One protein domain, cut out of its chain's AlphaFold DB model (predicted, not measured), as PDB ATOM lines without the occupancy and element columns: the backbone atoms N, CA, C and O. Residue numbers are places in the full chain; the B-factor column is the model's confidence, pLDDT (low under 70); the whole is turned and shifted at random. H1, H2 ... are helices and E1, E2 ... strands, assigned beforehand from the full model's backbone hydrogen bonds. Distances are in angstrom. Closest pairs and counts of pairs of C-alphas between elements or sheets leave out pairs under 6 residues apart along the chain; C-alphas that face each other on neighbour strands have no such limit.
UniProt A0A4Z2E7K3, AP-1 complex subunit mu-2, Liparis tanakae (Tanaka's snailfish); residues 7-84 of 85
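Overview. This is residues 7 to 84 of the 85 residues of the protein "AP-1 complex subunit mu-2" of Liparis tanakae (Tanaka's snailfish) (UniProt A0A4Z2E7K3). A twisted sheet of three strands, E1 - E2 - E3, lies between two helices, H1 over one face and H2 over the other, in three layers; after H2 the chain turns and a short helix, H3, folds back near the last part of H2, off the sheet, with residues 71 to 77 standing free. The sheet is a meander, each strand the antiparallel neighbour of the one before. The 78 printed residues run H1 E1 E2 E3 H2 H3, class mixed, compact, with radius of gyration of the C-alphas 13.3 A and spans 36 by 27 by 24 A.

Along the chain. E1 is residues 28 to 31, 10.3 A; E2, 34 to 41, 22.4 A; E3, 44 to 50, 19.5 A. H1, residues 7 to 21, 23.8 A, begins at C-alpha 7 (1.174, 48.417, -43.648). H2 is residues 56 to 72, 26.0 A; H3, 75 to 83, 13.2 A, ends at C-alpha 83 (11.782, 44.802, -35.188).

Arrangement. Hairpin E1 and E2 has N 29 and O 36 within hydrogen-bond range, 2.9 A; hairpin E2 and E3 has N 37 and O 48, 2.9 A. H1 is on the sheet, height 7.9 A, closest C-alphas Leu 16 and Val 29, 7.3 A. H2 is on the opposite face, height 9.9 A, closest C-alphas Leu 46 and Leu 63, 6.9 A. H3 is close to but not clearly touching H2, closest C-alphas Arg 70 and Phe 78, 7.6 A. O i to N i+4 pairs within range: H1 7 of 11, H2 11 of 13, H3 4 of 5.

Size, cuts and confidence. C-alphas 32 and 72 are farthest apart, 37.6 A. The printed part has no cut and no long link. Residues 70 to 84 have pLDDT under 70.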
ATOM      1  N   ASN A   7       2.061  47.279 -43.895       86.62
ATOM      2  CA  ASN A   7       1.174  48.417 -43.648       86.62
ATOM      3  C   ASN A   7      -0.190  47.994 -43.075       86.62
ATOM      4  O   ASN A   7      -0.887  48.791 -42.458       86.62
ATOM      5  N   GLU A   8      -0.581  46.724 -43.226       86.25
ATOM      6  CA  GLU A   8      -1.850  46.234 -42.688       86.25
ATOM      7  C   GLU A   8      -1.896  46.296 -41.147       86.25
ATOM      8  O   GLU A   8      -2.978  46.348 -40.560       86.25
ATOM      9  N   ILE A   9      -0.736  46.320 -40.472       87.50
ATOM     10  CA  ILE A   9      -0.666  46.445 -39.010       87.50
ATOM     11  C   ILE A   9      -1.191  47.796 -38.514       87.50
ATOM     12  O   ILE A   9      -1.687  47.872 -37.392       87.50
ATOM     13  N   ASP A  10      -1.163  48.837 -39.347       90.75
ATOM     14  CA  ASP A  10      -1.614  50.177 -38.966       90.75
ATOM     15  C   ASP A  10      -3.129  50.218 -38.717       90.75
ATOM     16  O   ASP A  10      -3.618  51.030 -37.930       90.75
ATOM     17  N   HIS A  11      -3.881  49.288 -39.317       90.25
ATOM     18  CA  HIS A  11      -5.318  49.135 -39.089       90.25
ATOM     19  C   HIS A  11      -5.652  48.436 -37.765       90.25
ATOM     20  O   HIS A  11      -6.777  48.549 -37.286       90.25
ATOM     21  N   PHE A  12      -4.700  47.730 -37.145       90.44
ATOM     22  CA  PHE A  12      -4.962  46.968 -35.923       90.44
ATOM     23  C   PHE A  12      -5.358  47.868 -34.749       90.44
ATOM     24  O   PHE A  12      -6.361  47.603 -34.086       90.44
ATOM     25  N   MET A  13      -4.578  48.922 -34.486       89.94
ATOM     26  CA  MET A  13      -4.770  49.754 -33.295       89.94
ATOM     27  C   MET A  13      -6.107  50.515 -33.309       89.94
ATOM     28  O   MET A  13      -6.803  50.460 -32.296       89.94
ATOM     29  N   PRO A  14      -6.527  51.152 -34.423       91.31
ATOM     30  CA  PRO A  14      -7.839  51.793 -34.506       91.31
ATOM     31  C   PRO A  14      -8.998  50.823 -34.245       91.31
ATOM     32  O   PRO A  14      -9.868  51.126 -33.436       91.31
ATOM     33  N   ILE A  15      -8.975  49.633 -34.860       90.44
ATOM     34  CA  ILE A  15     -10.049  48.638 -34.699       90.44
ATOM     35  C   ILE A  15     -10.091  48.112 -33.261       90.44
ATOM     36  O   ILE A  15     -11.161  47.858 -32.710       90.44
ATOM     37  N   LEU A  16      -8.925  47.922 -32.641       89.50
ATOM     38  CA  LEU A  16      -8.859  47.493 -31.251       89.50
ATOM     39  C   LEU A  16      -9.461  48.543 -30.308       89.50
ATOM     40  O   LEU A  16     -10.178  48.169 -29.387       89.50
ATOM     41  N   MET A  17      -9.174  49.828 -30.531       87.81
ATOM     42  CA  MET A  17      -9.713  50.915 -29.710       87.81
ATOM     43  C   MET A  17     -11.235  51.010 -29.823       87.81
ATOM     44  O   MET A  17     -11.903  51.080 -28.797       87.81
ATOM     45  N   GLU A  18     -11.776  50.920 -31.039       89.06
ATOM     46  CA  GLU A  18     -13.225  50.885 -31.281       89.06
ATOM     47  C   GLU A  18     -13.890  49.729 -30.511       89.06
ATOM     48  O   GLU A  18     -14.864  49.923 -29.790       89.06
ATOM     49  N   ARG A  19     -13.289  48.533 -30.544       85.88
ATOM     50  CA  ARG A  19     -13.796  47.372 -29.792       85.88
ATOM     51  C   ARG A  19     -13.639  47.484 -28.277       85.88
ATOM     52  O   ARG A  19     -14.466  46.954 -27.538       85.88
ATOM     53  N   GLU A  20     -12.572  48.124 -27.795       84.19
ATOM     54  CA  GLU A  20     -12.406  48.405 -26.363       84.19
ATOM     55  C   GLU A  20     -13.487  49.390 -25.873       84.19
ATOM     56  O   GLU A  20     -14.010  49.199 -24.774       84.19
ATOM     57  N   GLU A  21     -13.877  50.379 -26.687       85.19
ATOM     58  CA  GLU A  21     -14.981  51.309 -26.393       85.19
ATOM     59  C   GLU A  21     -16.346  50.605 -26.351       85.19
ATOM     60  O   GLU A  21     -17.156  50.875 -25.461       85.19
ATOM     61  N   GLU A  22     -16.577  49.643 -27.247       84.00
ATOM     62  CA  GLU A  22     -17.785  48.803 -27.274       84.00
ATOM     63  C   GLU A  22     -17.807  47.717 -26.176       84.00
ATOM     64  O   GLU A  22     -18.775  46.963 -26.058       84.00
ATOM     65  N   ALA A  23     -16.757  47.636 -25.347       76.56
ATOM     66  CA  ALA A  23     -16.525  46.579 -24.358       76.56
ATOM     67  C   ALA A  23     -16.511  45.152 -24.952       76.56
ATOM     68  O   ALA A  23     -16.664  44.162 -24.228       76.56
ATOM     69  N   GLU A  24     -16.263  45.027 -26.258       74.31
ATOM     70  CA  GLU A  24     -16.223  43.768 -26.998       74.31
ATOM     71  C   GLU A  24     -14.767  43.326 -27.223       74.31
ATOM     72  O   GLU A  24     -14.221  43.304 -28.327       74.31
ATOM     73  N   ALA A  25     -14.093  42.966 -26.128       71.44
ATOM     74  CA  ALA A  25     -12.705  42.519 -26.182       71.44
ATOM     75  C   ALA A  25     -12.603  41.079 -26.719       71.44
ATOM     76  O   ALA A  25     -12.655  40.103 -25.965       71.44
ATOM     77  N   THR A  26     -12.409  40.933 -28.031       84.00
ATOM     78  CA  THR A  26     -12.129  39.639 -28.666       84.00
ATOM     79  C   THR A  26     -10.629  39.470 -28.935       84.00
ATOM     80  O   THR A  26      -9.983  40.380 -29.459       84.00
ATOM     81  N   PRO A  27     -10.044  38.285 -28.673       84.06
ATOM     82  CA  PRO A  27      -8.608  38.059 -28.883       84.06
ATOM     83  C   PRO A  27      -8.228  37.997 -30.380       84.06
ATOM     84  O   PRO A  27      -7.052  37.968 -30.740       84.06
ATOM     85  N   LEU A  28      -9.232  38.005 -31.262       88.31
ATOM     86  CA  LEU A  28      -9.112  38.037 -32.711       88.31
ATOM     87  C   LEU A  28      -9.753  39.317 -33.255       88.31
ATOM     88  O   LEU A  28     -10.927  39.580 -32.995       88.31
ATOM     89  N   VAL A  29      -9.001  40.054 -34.062       91.00
ATOM     90  CA  VAL A  29      -9.477  41.174 -34.883       91.00
ATOM     91  C   VAL A  29      -9.321  40.783 -36.350       91.00
ATOM     92  O   VAL A  29      -8.428  40.019 -36.705       91.00
ATOM     93  N   THR A  30     -10.215  41.237 -37.221       89.19
ATOM     94  CA  THR A  30     -10.145  40.937 -38.659       89.19
ATOM     95  C   THR A  30     -10.362  42.213 -39.456       89.19
ATOM     96  O   THR A  30     -11.284  42.965 -39.159       89.19
ATOM     97  N   HIS A  31      -9.521  42.429 -40.465       90.12
ATOM     98  CA  HIS A  31      -9.629  43.519 -41.429       90.12
ATOM     99  C   HIS A  31      -9.460  42.942 -42.836       90.12
ATOM    100  O   HIS A  31      -8.418  42.373 -43.164       90.12
ATOM    101  N   GLY A  32     -10.504  43.030 -43.663       87.56
ATOM    102  CA  GLY A  32     -10.497  42.471 -45.015       87.56
ATOM    103  C   GLY A  32     -10.144  40.978 -45.038       87.56
ATOM    104  O   GLY A  32     -10.912  40.141 -44.572       87.56
ATOM    105  N   SER A  33      -8.975  40.650 -45.597       87.31
ATOM    106  CA  SER A  33      -8.453  39.271 -45.688       87.31
ATOM    107  C   SER A  33      -7.437  38.911 -44.597       87.31
ATOM    108  O   SER A  33      -6.924  37.791 -44.578       87.31
ATOM    109  N   SER A  34      -7.122  39.857 -43.713       89.25
ATOM    110  CA  SER A  34      -6.089  39.735 -42.692       89.25
ATOM    111  C   SER A  34      -6.721  39.559 -41.312       89.25
ATOM    112  O   SER A  34      -7.622  40.292 -40.906       89.25
ATOM    113  N   HIS A  35      -6.221  38.579 -40.570       90.06
ATOM    114  CA  HIS A  35      -6.628  38.265 -39.210       90.06
ATOM    115  C   HIS A  35      -5.485  38.579 -38.244       90.06
ATOM    116  O   HIS A  35      -4.357  38.128 -38.449       90.06
ATOM    117  N   PHE A  36      -5.791  39.298 -37.170       91.38
ATOM    118  CA  PHE A  36      -4.859  39.688 -36.119       91.38
ATOM    119  C   PHE A  36      -5.233  38.960 -34.831       91.38
ATOM    120  O   PHE A  36      -6.265  39.237 -34.220       91.38
ATOM    121  N   MET A  37      -4.400  38.011 -34.422       92.31
ATOM    122  CA  MET A  37      -4.481  37.371 -33.110       92.31
ATOM    123  C   MET A  37      -3.547  38.109 -32.170       92.31
ATOM    124  O   MET A  37      -2.375  38.282 -32.496       92.31
ATOM    125  N   TRP A  38      -4.033  38.535 -31.014       91.50
ATOM    126  CA  TRP A  38      -3.234  39.380 -30.137       91.50
ATOM    127  C   TRP A  38      -3.359  38.986 -28.673       91.50
ATOM    128  O   TRP A  38      -4.346  38.397 -28.235       91.50
ATOM    129  N   ILE A  39      -2.324  39.320 -27.908       90.81
ATOM    130  CA  ILE A  39      -2.354  39.289 -26.449       90.81
ATOM    131  C   ILE A  39      -1.813  40.610 -25.913       90.81
ATOM    132  O   ILE A  39      -0.837  41.157 -26.432       90.81
ATOM    133  N   LYS A  40      -2.430  41.114 -24.845       87.19
ATOM    134  CA  LYS A  40      -1.920  42.255 -24.084       87.19
ATOM    135  C   LYS A  40      -1.244  41.741 -22.831       87.19
ATOM    136  O   LYS A  40      -1.843  41.027 -22.031       87.19
ATOM    137  N   HIS A  41       0.010  42.124 -22.650       85.12
ATOM    138  CA  HIS A  41       0.730  41.881 -21.415       85.12
ATOM    139  C   HIS A  41       1.327  43.193 -20.912       85.12
ATOM    140  O   HIS A  41       2.347  43.666 -21.421       85.12
ATOM    141  N   SER A  42       0.731  43.747 -19.856       84.62
ATOM    142  CA  SER A  42       1.071  45.078 -19.337       84.62
ATOM    143  C   SER A  42       0.854  46.148 -20.423       84.62
ATOM    144  O   SER A  42      -0.261  46.279 -20.918       84.62
ATOM    145  N   ASN A  43       1.906  46.863 -20.836       80.69
ATOM    146  CA  ASN A  43       1.838  47.928 -21.844       80.69
ATOM    147  C   ASN A  43       2.305  47.459 -23.235       80.69
ATOM    148  O   ASN A  43       2.668  48.284 -24.067       80.69
ATOM    149  N   LEU A  44       2.386  46.144 -23.462       82.81
ATOM    150  CA  LEU A  44       2.832  45.563 -24.728       82.81
ATOM    151  C   LEU A  44       1.715  44.729 -25.345       82.81
ATOM    152  O   LEU A  44       1.188  43.816 -24.701       82.81
ATOM    153  N   TYR A  45       1.421  45.021 -26.607       87.19
ATOM    154  CA  TYR A  45       0.592  44.192 -27.467       87.19
ATOM    155  C   TYR A  45       1.510  43.306 -28.303       87.19
ATOM    156  O   TYR A  45       2.375  43.804 -29.021       87.19
ATOM    157  N   LEU A  46       1.352  41.990 -28.180       89.06
ATOM    158  CA  LEU A  46       1.966  41.044 -29.103       89.06
ATOM    159  C   LEU A  46       0.891  40.640 -30.100       89.06
ATOM    160  O   LEU A  46      -0.149  40.125 -29.691       89.06
ATOM    161  N   VAL A  47       1.151  40.871 -31.383       90.31
ATOM    162  CA  VAL A  47       0.189  40.645 -32.463       90.31
ATOM    163  C   VAL A  47       0.787  39.663 -33.461       90.31
ATOM    164  O   VAL A  47       1.928  39.809 -33.888       90.31
ATOM    165  N   ALA A  48       0.011  38.655 -33.830       90.25
ATOM    166  CA  ALA A  48       0.297  37.730 -34.909       90.25
ATOM    167  C   ALA A  48      -0.710  37.965 -36.036       90.25
ATOM    168  O   ALA A  48      -1.919  37.837 -35.831       90.25
ATOM    169  N   MET A  49      -0.211  38.285 -37.227       89.44
ATOM    170  CA  MET A  49      -1.033  38.518 -38.411       89.44
ATOM    171  C   MET A  49      -1.037  37.282 -39.322       89.44
ATOM    172  O   MET A  49       0.004  36.679 -39.582       89.44
ATOM    173  N   THR A  50      -2.205  36.889 -39.827       88.62
ATOM    174  CA  THR A  50      -2.357  35.798 -40.801       88.62
ATOM    175  C   THR A  50      -3.410  36.144 -41.850       88.62
ATOM    176  O   THR A  50      -4.481  36.630 -41.516       88.62
ATOM    177  N   LYS A  51      -3.142  35.846 -43.127       86.31
ATOM    178  CA  LYS A  51      -4.146  35.895 -44.215       86.31
ATOM    179  C   LYS A  51      -4.795  34.533 -44.494       86.31
ATOM    180  O   LYS A  51      -5.645  34.398 -45.365       86.31
ATOM    181  N   LYS A  52      -4.331  33.483 -43.812       84.19
ATOM    182  CA  LYS A  52      -4.807  32.101 -43.966       84.19
ATOM    183  C   LYS A  52      -5.397  31.611 -42.651       84.19
ATOM    184  O   LYS A  52      -5.042  32.117 -41.588       84.19
ATOM    185  N   ASN A  53      -6.232  30.577 -42.726       82.00
ATOM    186  CA  ASN A  53      -6.708  29.876 -41.540       82.00
ATOM    187  C   ASN A  53      -5.509  29.254 -40.802       82.00
ATOM    188  O   ASN A  53      -4.894  28.300 -41.281       82.00
ATOM    189  N   ALA A  54      -5.142  29.864 -39.678       81.56
ATOM    190  CA  ALA A  54      -4.066  29.421 -38.811       81.56
ATOM    191  C   ALA A  54      -4.660  28.778 -37.556       81.56
ATOM    192  O   ALA A  54      -5.705  29.195 -37.060       81.56
ATOM    193  N   ASN A  55      -3.965  27.784 -37.004       89.56
ATOM    194  CA  ASN A  55      -4.370  27.173 -35.745       89.56
ATOM    195  C   ASN A  55      -4.185  28.178 -34.595       89.56
ATOM    196  O   ASN A  55      -3.070  28.366 -34.103       89.56
ATOM    197  N   ALA A  56      -5.287  28.792 -34.164       87.69
ATOM    198  CA  ALA A  56      -5.304  29.793 -33.104       87.69
ATOM    199  C   ALA A  56      -4.623  29.292 -31.820       87.69
ATOM    200  O   ALA A  56      -3.810  30.006 -31.237       87.69
ATOM    201  N   SER A  57      -4.863  28.041 -31.417       90.19
ATOM    202  CA  SER A  57      -4.266  27.461 -30.207       90.19
ATOM    203  C   SER A  57      -2.743  27.420 -30.272       90.19
ATOM    204  O   SER A  57      -2.076  27.720 -29.280       90.19
ATOM    205  N   LEU A  58      -2.176  27.081 -31.434       90.31
ATOM    206  CA  LEU A  58      -0.727  27.071 -31.632       90.31
ATOM    207  C   LEU A  58      -0.153  28.491 -31.572       90.31
ATOM    208  O   LEU A  58       0.859  28.713 -30.907       90.31
ATOM    209  N   VAL A  59      -0.820  29.447 -32.223       91.50
ATOM    210  CA  VAL A  59      -0.397  30.853 -32.244       91.50
ATOM    211  C   VAL A  59      -0.434  31.449 -30.839       91.50
ATOM    212  O   VAL A  59       0.579  31.971 -30.381       91.50
ATOM    213  N   TYR A  60      -1.534  31.297 -30.098       90.88
ATOM    214  CA  TYR A  60      -1.606  31.783 -28.718       90.88
ATOM    215  C   TYR A  60      -0.594  31.085 -27.810       90.88
ATOM    216  O   TYR A  60       0.077  31.756 -27.028       90.88
ATOM    217  N   SER A  61      -0.409  29.766 -27.942       89.88
ATOM    218  CA  SER A  61       0.617  29.036 -27.179       89.88
ATOM    219  C   SER A  61       2.015  29.605 -27.420       89.88
ATOM    220  O   SER A  61       2.811  29.721 -26.487       89.88
ATOM    221  N   PHE A  62       2.316  29.988 -28.661       88.00
ATOM    222  CA  PHE A  62       3.576  30.624 -29.016       88.00
ATOM    223  C   PHE A  62       3.701  32.033 -28.416       88.00
ATOM    224  O   PHE A  62       4.695  32.318 -27.746       88.00
ATOM    225  N   LEU A  63       2.676  32.878 -28.560       89.12
ATOM    226  CA  LEU A  63       2.656  34.232 -27.991       89.12
ATOM    227  C   LEU A  63       2.828  34.218 -26.460       89.12
ATOM    228  O   LEU A  63       3.626  34.983 -25.915       89.12
ATOM    229  N   TYR A  64       2.158  33.304 -25.752       88.31
ATOM    230  CA  TYR A  64       2.320  33.155 -24.303       88.31
ATOM    231  C   TYR A  64       3.701  32.617 -23.909       88.31
ATOM    232  O   TYR A  64       4.258  33.061 -22.904       88.31
ATOM    233  N   LYS A  65       4.305  31.714 -24.696       85.88
ATOM    234  CA  LYS A  65       5.693  31.280 -24.464       85.88
ATOM    235  C   LYS A  65       6.682  32.436 -24.605       85.88
ATOM    236  O   LYS A  65       7.578  32.558 -23.776       85.88
ATOM    237  N   ILE A  66       6.499  33.315 -25.591       83.00
ATOM    238  CA  ILE A  66       7.322  34.525 -25.758       83.00
ATOM    239  C   ILE A  66       7.249  35.407 -24.505       83.00
ATOM    240  O   ILE A  66       8.273  35.862 -23.994       83.00
ATOM    241  N   VAL A  67       6.044  35.611 -23.969       84.38
ATOM    242  CA  VAL A  67       5.842  36.356 -22.718       84.38
ATOM    243  C   VAL A  67       6.589  35.712 -21.543       84.38
ATOM    244  O   VAL A  67       7.223  36.433 -20.771       84.38
ATOM    245  N   GLN A  68       6.566  34.381 -21.422       77.19
ATOM    246  CA  GLN A  68       7.271  33.651 -20.359       77.19
ATOM    247  C   GLN A  68       8.799  33.774 -20.480       77.19
ATOM    248  O   GLN A  68       9.474  34.062 -19.491       77.19
ATOM    249  N   VAL A  69       9.350  33.653 -21.694       72.94
ATOM    250  CA  VAL A  69      10.803  33.741 -21.953       72.94
ATOM    251  C   VAL A  69      11.387  35.119 -21.591       72.94
ATOM    252  O   VAL A  69      12.580  35.225 -21.300       72.94
ATOM    253  N   ARG A  70      10.557  36.172 -21.487       57.59
ATOM    254  CA  ARG A  70      10.973  37.521 -21.054       57.59
ATOM    255  C   ARG A  70      11.717  37.542 -19.713       57.59
ATOM    256  O   ARG A  70      12.518  38.438 -19.487       57.59
ATOM    257  N   HIS A  71      11.480  36.573 -18.830       55.59
ATOM    258  CA  HIS A  71      12.076  36.571 -17.490       55.59
ATOM    259  C   HIS A  71      13.604  36.366 -17.507       55.59
ATOM    260  O   HIS A  71      14.262  36.675 -16.518       55.59
ATOM    261  N   GLY A  72      14.174  35.899 -18.626       55.50
ATOM    262  CA  GLY A  72      15.621  35.727 -18.806       55.50
ATOM    263  C   GLY A  72      16.266  36.650 -19.845       55.50
ATOM    264  O   GLY A  72      17.474  36.567 -20.042       55.50
ATOM    265  N   PHE A  73      15.498  37.513 -20.523       58.91
ATOM    266  CA  PHE A  73      16.005  38.353 -21.614       58.91
ATOM    267  C   PHE A  73      15.914  39.850 -21.268       58.91
ATOM    268  O   PHE A  73      14.837  40.325 -20.898       58.91
ATOM    269  N   PRO A  74      16.999  40.636 -21.428       55.34
ATOM    270  CA  PRO A  74      16.964  42.081 -21.225       55.34
ATOM    271  C   PRO A  74      15.895  42.744 -22.101       55.34
ATOM    272  O   PRO A  74      15.863  42.545 -23.317       55.34
ATOM    273  N   ARG A  75      15.048  43.582 -21.487       56.09
ATOM    274  CA  ARG A  75      13.904  44.269 -22.122       56.09
ATOM    275  C   ARG A  75      14.253  44.962 -23.452       56.09
ATOM    276  O   ARG A  75      13.428  44.960 -24.361       56.09
ATOM    277  N   LEU A  76      15.470  45.500 -23.574       54.78
ATOM    278  CA  LEU A  76      15.978  46.191 -24.769       54.78
ATOM    279  C   LEU A  76      16.282  45.246 -25.947       54.78
ATOM    280  O   LEU A  76      16.064  45.610 -27.098       54.78
ATOM    281  N   LEU A  77      16.748  44.020 -25.687       56.22
ATOM    282  CA  LEU A  77      17.038  43.043 -26.746       56.22
ATOM    283  C   LEU A  77      15.756  42.446 -27.331       56.22
ATOM    284  O   LEU A  77      15.690  42.162 -28.522       56.22
ATOM    285  N   PHE A  78      14.720  42.303 -26.506       53.72
ATOM    286  CA  PHE A  78      13.443  41.729 -26.924       53.72
ATOM    287  C   PHE A  78      12.690  42.621 -27.921       53.72
ATOM    288  O   PHE A  78      12.124  42.119 -28.888       53.72
ATOM    289  N   GLN A  79      12.725  43.945 -27.722       53.00
ATOM    290  CA  GLN A  79      12.181  44.903 -28.693       53.00
ATOM    291  C   GLN A  79      12.966  44.892 -30.007       53.00
ATOM    292  O   GLN A  79      12.362  44.952 -31.070       53.00
ATOM    293  N   ASN A  80      14.295  44.761 -29.946       44.09
ATOM    294  CA  ASN A  80      15.111  44.685 -31.154       44.09
ATOM    295  C   ASN A  80      14.804  43.430 -31.977       44.09
ATOM    296  O   ASN A  80      14.578  43.560 -33.171       44.09
ATOM    297  N   VAL A  81      14.704  42.240 -31.372       52.12
ATOM    298  CA  VAL A  81      14.369  41.007 -32.118       52.12
ATOM    299  C   VAL A  81      13.010  41.114 -32.824       52.12
ATOM    300  O   VAL A  81      12.898  40.692 -33.969       52.12
ATOM    301  N   PHE A  82      12.006  41.733 -32.193       50.09
ATOM    302  CA  PHE A  82      10.695  41.947 -32.820       50.09
ATOM    303  C   PHE A  82      10.725  42.918 -34.010       50.09
ATOM    304  O   PHE A  82       9.928  42.749 -34.920       50.09
ATOM    305  N   ASN A  83      11.637  43.895 -34.039       41.25
ATOM    306  CA  ASN A  83      11.782  44.802 -35.188       41.25
ATOM    307  C   ASN A  83      12.505  44.160 -36.390       41.25
ATOM    308  O   ASN A  83      12.538  44.757 -37.463       41.25
ATOM    309  N   TYR A  84      13.108  42.979 -36.216       37.31
ATOM    310  CA  TYR A  84      13.861  42.262 -37.255       37.31
ATOM    311  C   TYR A  84      13.174  40.965 -37.735       37.31
ATOM    312  O   TYR A  84      13.780  40.226 -38.514       37.31
TER     313      TYR A  84